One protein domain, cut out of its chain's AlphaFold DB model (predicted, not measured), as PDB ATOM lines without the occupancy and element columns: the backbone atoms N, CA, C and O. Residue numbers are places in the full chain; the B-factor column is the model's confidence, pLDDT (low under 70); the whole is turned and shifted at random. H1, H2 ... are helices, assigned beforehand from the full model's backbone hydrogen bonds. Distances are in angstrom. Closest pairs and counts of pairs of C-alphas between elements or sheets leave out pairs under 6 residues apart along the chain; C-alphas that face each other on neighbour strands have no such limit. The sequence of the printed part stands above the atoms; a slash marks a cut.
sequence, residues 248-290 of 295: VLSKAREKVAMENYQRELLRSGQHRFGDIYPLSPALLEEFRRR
ATOM      1  N   VAL A 248      43.281  61.207 -50.762       98.50
ATOM      2  CA  VAL A 248      42.902  60.725 -49.432       98.50
ATOM      3  C   VAL A 248      41.415  60.401 -49.375       98.50
ATOM      4  O   VAL A 248      41.044  59.310 -48.949       98.50
ATOM      5  N   LEU A 249      40.559  61.303 -49.860       98.44
ATOM      6  CA  LEU A 249      39.118  61.073 -49.928       98.44
ATOM      7  C   LEU A 249      38.775  59.861 -50.797       98.44
ATOM      8  O   LEU A 249      37.950  59.038 -50.405       98.44
ATOM      9  N   SER A 250      39.405  59.728 -51.966       97.19
ATOM     10  CA  SER A 250      39.179  58.592 -52.865       97.19
ATOM     11  C   SER A 250      39.518  57.257 -52.191       97.19
ATOM     12  O   SER A 250      38.649  56.389 -52.079       97.19
ATOM     13  N   LYS A 251      40.736  57.129 -51.655       97.25
ATOM     14  CA  LYS A 251      41.214  55.910 -50.986       97.25
ATOM     15  C   LYS A 251      40.431  55.594 -49.713       97.25
ATOM     16  O   LYS A 251      40.081  54.440 -49.470       97.25
ATOM     17  N   ALA A 252      40.113  56.606 -48.907       97.31
ATOM     18  CA  ALA A 252      39.346  56.415 -47.682       97.31
ATOM     19  C   ALA A 252      37.915  55.935 -47.973       97.31
ATOM     20  O   ALA A 252      37.421  55.053 -47.270       97.31
ATOM     21  N   ARG A 253      37.259  56.442 -49.029       95.56
ATOM     22  CA  ARG A 253      35.946  55.932 -49.473       95.56
ATOM     23  C   ARG A 253      36.017  54.463 -49.872       95.56
ATOM     24  O   ARG A 253      35.154  53.693 -49.458       95.56
ATOM     25  N   GLU A 254      37.019  54.082 -50.663       94.00
ATOM     26  CA  GLU A 254      37.204  52.694 -51.099       94.00
ATOM     27  C   GLU A 254      37.406  51.764 -49.900       94.00
ATOM     28  O   GLU A 254      36.721  50.746 -49.780       94.00
ATOM     29  N   LYS A 255      38.271  52.159 -48.959       93.75
ATOM     30  CA  LYS A 255      38.508  51.401 -47.729       93.75
ATOM     31  C   LYS A 255      37.237  51.256 -46.891       93.75
ATOM     32  O   LYS A 255      36.895  50.141 -46.513       93.75
ATOM     33  N   VAL A 256      36.496  52.342 -46.659       94.19
ATOM     34  CA  VAL A 256      35.230  52.295 -45.904       94.19
ATOM     35  C   VAL A 256      34.198  51.403 -46.602       94.19
ATOM     36  O   VAL A 256      33.507  50.628 -45.941       94.19
ATOM     37  N   ALA A 257      34.095  51.465 -47.932       93.44
ATOM     38  CA  ALA A 257      33.195  50.601 -48.695       93.44
ATOM     39  C   ALA A 257      33.576  49.118 -48.556       93.44
ATOM     40  O   ALA A 257      32.705  48.280 -48.311       93.44
ATOM     41  N   MET A 258      34.869  48.802 -48.652       94.00
ATOM     42  CA  MET A 258      35.382  47.445 -48.478       94.00
ATOM     43  C   MET A 258      35.144  46.927 -47.056       94.00
ATOM     44  O   MET A 258      34.651  45.814 -46.886       94.00
ATOM     45  N   GLU A 259      35.411  47.734 -46.030       94.44
ATOM     46  CA  GLU A 259      35.175  47.356 -44.633       94.44
ATOM     47  C   GLU A 259      33.686  47.169 -44.319       94.44
ATOM     48  O   GLU A 259      33.314  46.283 -43.548       94.44
ATOM     49  N   ASN A 260      32.806  47.969 -44.929       94.12
ATOM     50  CA  ASN A 260      31.362  47.777 -44.816       94.12
ATOM     51  C   ASN A 260      30.930  46.444 -45.427       94.12
ATOM     52  O   ASN A 260      30.206  45.693 -44.773       94.12
ATOM     53  N   TYR A 261      31.440  46.108 -46.611       95.19
ATOM     54  CA  TYR A 261      31.192  44.812 -47.233       95.19
ATOM     55  C   TYR A 261      31.724  43.650 -46.382       95.19
ATOM     56  O   TYR A 261      31.000  42.695 -46.111       95.19
ATOM     57  N   GLN A 262      32.950  43.751 -45.865       95.81
ATOM     58  CA  GLN A 262      33.501  42.756 -44.941       95.81
ATOM     59  C   GLN A 262      32.614  42.588 -43.702       95.81
ATOM     60  O   GLN A 262      32.356  41.469 -43.266       95.81
ATOM     61  N   ARG A 263      32.083  43.686 -43.151       96.12
ATOM     62  CA  ARG A 263      31.173  43.650 -41.999       96.12
ATOM     63  C   ARG A 263      29.833  42.990 -42.328       96.12
ATOM     64  O   ARG A 263      29.294  42.289 -41.473       96.12
ATOM     65  N   GLU A 264      29.299  43.189 -43.530       95.88
ATOM     66  CA  GLU A 264      28.112  42.474 -44.023       95.88
ATOM     67  C   GLU A 264      28.366  40.963 -44.088       95.88
ATOM     68  O   GLU A 264      27.583  40.191 -43.538       95.88
ATOM     69  N   LEU A 265      29.489  40.544 -44.685       96.12
ATOM     70  CA  LEU A 265      29.875  39.132 -44.780       96.12
ATOM     71  C   LEU A 265      30.094  38.492 -43.403       96.12
ATOM     72  O   LEU A 265      29.659  37.368 -43.162       96.12
ATOM     73  N   LEU A 266      30.735  39.208 -42.474       96.38
ATOM     74  CA  LEU A 266      30.929  38.728 -41.103       96.38
ATOM     75  C   LEU A 266      29.590  38.528 -40.385       96.38
ATOM     76  O   LEU A 266      29.413  37.541 -39.674       96.38
ATOM     77  N   ARG A 267      28.639  39.449 -40.579       96.75
ATOM     78  CA  ARG A 267      27.302  39.374 -39.971       96.75
ATOM     79  C   ARG A 267      26.412  38.307 -40.607       96.75
ATOM     80  O   ARG A 267      25.519  37.818 -39.924       96.75
ATOM     81  N   SER A 268      26.633  37.948 -41.874       95.56
ATOM     82  CA  SER A 268      25.849  36.897 -42.536       95.56
ATOM     83  C   SER A 268      26.161  35.501 -41.989       95.56
ATOM     84  O   SER A 268      25.303  34.623 -42.041       95.56
ATOM     85  N   GLY A 269      27.378  35.287 -41.472       93.94
ATOM     86  CA  GLY A 269      27.837  33.991 -40.964       93.94
ATOM     87  C   GLY A 269      28.074  32.936 -42.053       93.94
ATOM     88  O   GLY A 269      28.259  31.765 -41.733       93.94
ATOM     89  N   GLN A 270      28.064  33.328 -43.332       92.12
ATOM     90  CA  GLN A 270      28.133  32.406 -44.476       92.12
ATOM     91  C   GLN A 270      29.559  32.135 -44.978       92.12
ATOM     92  O   GLN A 270      29.765  31.217 -45.769       92.12
ATOM     93  N   HIS A 271      30.548  32.903 -44.515       94.19
ATOM     94  CA  HIS A 271      31.951  32.767 -44.914       94.19
ATOM     95  C   HIS A 271      32.855  32.614 -43.691       94.19
ATOM     96  O   HIS A 271      32.540  33.092 -42.599       94.19
ATOM     97  N   ARG A 272      34.013  31.966 -43.868       95.62
ATOM     98  CA  ARG A 272      35.023  31.906 -42.808       95.62
ATOM     99  C   ARG A 272      35.652  33.284 -42.628       95.62
ATOM    100  O   ARG A 272      35.908  33.983 -43.602       95.62
ATOM    101  N   PHE A 273      36.015  33.622 -41.392       95.88
ATOM    102  CA  PHE A 273      36.709  34.878 -41.081       95.88
ATOM    103  C   PHE A 273      37.949  35.114 -41.965       95.88
ATOM    104  O   PHE A 273      38.116  36.198 -42.518       95.88
ATOM    105  N   GLY A 274      38.777  34.081 -42.156       95.75
ATOM    106  CA  GLY A 274      39.996  34.169 -42.969       95.75
ATOM    107  C   GLY A 274      39.760  34.362 -44.471       95.75
ATOM    108  O   GLY A 274      40.692  34.747 -45.163       95.75
ATOM    109  N   ASP A 275      38.538  34.130 -44.967       95.81
ATOM    110  CA  ASP A 275      38.170  34.455 -46.349       95.81
ATOM    111  C   ASP A 275      37.720  35.921 -46.477       95.81
ATOM    112  O   ASP A 275      37.700  36.460 -47.580       95.81
ATOM    113  N   ILE A 276      37.335  36.561 -45.367       96.31
ATOM    114  CA  ILE A 276      36.809  37.929 -45.337       96.31
ATOM    115  C   ILE A 276      37.913  38.948 -45.023       96.31
ATOM    116  O   ILE A 276      37.898  40.054 -45.572       96.31
ATOM    117  N   TYR A 277      38.851  38.613 -44.132       93.19
ATOM    118  CA  TYR A 277      39.854  39.554 -43.628       93.19
ATOM    119  C   TYR A 277      41.291  38.985 -43.682       93.19
ATOM    120  O   TYR A 277      41.699  38.274 -42.760       93.19
ATOM    121  N   PRO A 278      42.084  39.316 -44.728       93.88
ATOM    122  CA  PRO A 278      41.699  40.091 -45.918       93.88
ATOM    123  C   PRO A 278      40.747  39.311 -46.841       93.88
ATOM    124  O   PRO A 278      40.633  38.093 -46.732       93.88
ATOM    125  N   LEU A 279      40.070  40.013 -47.757       95.38
ATOM    126  CA  LEU A 279      39.168  39.368 -48.716       95.38
ATOM    127  C   LEU A 279      39.936  38.357 -49.575       95.38
ATOM    128  O   LEU A 279      40.957  38.686 -50.185       95.38
ATOM    129  N   SER A 280      39.405  37.142 -49.670       96.50
ATOM    130  CA  SER A 280      39.865  36.149 -50.635       96.50
ATOM    131  C   SER A 280      39.702  36.684 -52.068       96.50
ATOM    132  O   SER A 280      38.827  37.522 -52.315       96.50
ATOM    133  N   PRO A 281      40.479  36.189 -53.052       96.88
ATOM    134  CA  PRO A 281      40.372  36.652 -54.437       96.88
ATOM    135  C   PRO A 281      38.946  36.597 -55.006       96.88
ATOM    136  O   PRO A 281      38.552  37.484 -55.757       96.88
ATOM    137  N   ALA A 282      38.155  35.591 -54.611       95.06
ATOM    138  CA  ALA A 282      36.768  35.444 -55.043       95.06
ATOM    139  C   ALA A 282      35.856  36.548 -54.479       95.06
ATOM    140  O   ALA A 282      35.103  37.163 -55.231       95.06
ATOM    141  N   LEU A 283      35.954  36.840 -53.178       95.62
ATOM    142  CA  LEU A 283      35.145  37.881 -52.536       95.62
ATOM    143  C   LEU A 283      35.601  39.292 -52.931       95.62
ATOM    144  O   LEU A 283      34.788  40.206 -53.028       95.62
ATOM    145  N   LEU A 284      36.891  39.477 -53.218       95.19
ATOM    146  CA  LEU A 284      37.406  40.734 -53.756       95.19
ATOM    147  C   LEU A 284      36.860  41.019 -55.164       95.19
ATOM    148  O   LEU A 284      36.518  42.157 -55.475       95.19
ATOM    149  N   GLU A 285      36.757  39.996 -56.012       95.06
ATOM    150  CA  GLU A 285      36.136  40.124 -57.332       95.06
ATOM    151  C   GLU A 285      34.631  40.416 -57.225       95.06
ATOM    152  O   GLU A 285      34.117  41.261 -57.957       95.06
ATOM    153  N   GLU A 286      33.926  39.783 -56.280       94.19
ATOM    154  CA  GLU A 286      32.525  40.117 -55.992       94.19
ATOM    155  C   GLU A 286      32.381  41.585 -55.571       94.19
ATOM    156  O   GLU A 286      31.552  42.302 -56.133       94.19
ATOM    157  N   PHE A 287      33.223  42.054 -54.645       94.00
ATOM    158  CA  PHE A 287      33.244  43.448 -54.205       94.00
ATOM    159  C   PHE A 287      33.440  44.418 -55.375       94.00
ATOM    160  O   PHE A 287      32.673  45.366 -55.515       94.00
ATOM    161  N   ARG A 288      34.415  44.157 -56.256       92.56
ATOM    162  CA  ARG A 288      34.715  45.013 -57.418       92.56
ATOM    163  C   ARG A 288      33.574  45.102 -58.428       92.56
ATOM    164  O   ARG A 288      33.470  46.098 -59.137       92.56
ATOM    165  N   ARG A 289      32.727  44.072 -58.512       91.88
ATOM    166  CA  ARG A 289      31.541  44.066 -59.383       91.88
ATOM    167  C   ARG A 289      30.350  44.791 -58.773       91.88
ATOM    168  O   ARG A 289      29.395  45.075 -59.499       91.88
ATOM    169  N   ARG A 290      30.362  45.071 -57.464       85.25
ATOM    170  CA  ARG A 290      29.266  45.802 -56.831       85.25
ATOM    171  C   ARG A 290      29.231  47.228 -57.380       85.25
ATOM    172  O   ARG A 290      30.267  47.888 -57.443       85.25
TER     173      ARG A 290
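This is residues 248 to 290 of the 295 residues of an uncharacterized protein of Acidobacteria bacterium (UniProt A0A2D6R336). One long helix, H1, makes the length of the model; the chain then folds back through the short H2, beside the far part of H1, to a smaller helix, H3, set crosswise to H1. Residues 248 to 256 of H1 stick out free of the body. The printed part has 43 residues with three named helices in the order H1, H2, H3 and no named strand: all helix. It is compact, radius of gyration of the C-alphas 10.4 A, yet elongated, spanning 31 by 18 by 16 A.

Start at H1, residues 248 to 268. H2, residues 273 to 276, touches it at residues 262 to 266 alone; the closest C-alphas, of Gln 262 and Ile 276, are 5.9 A apart. H3, residues 281 to 289, is close to H1 but not clearly touching: the closest C-alphas, of Met 258 and Phe 287, are 7.3 A apart. H1 and H3 run opposite ways at a steep tilt of 62 degrees. In H1 and H3 every O i to N i+4 pair is within hydrogen-bond range; H2 is too short for one.

Find C-alpha 248 at (42.902, 60.725, -49.432); H1 runs 30.1 A to C-alpha 268. H2 measures 5.2 A. H3 runs 12.5 A to C-alpha 289 at (31.541, 44.066, -59.383).

The printed part has no cut, and both links are tight. No printed residue is under 70 in pLDDT.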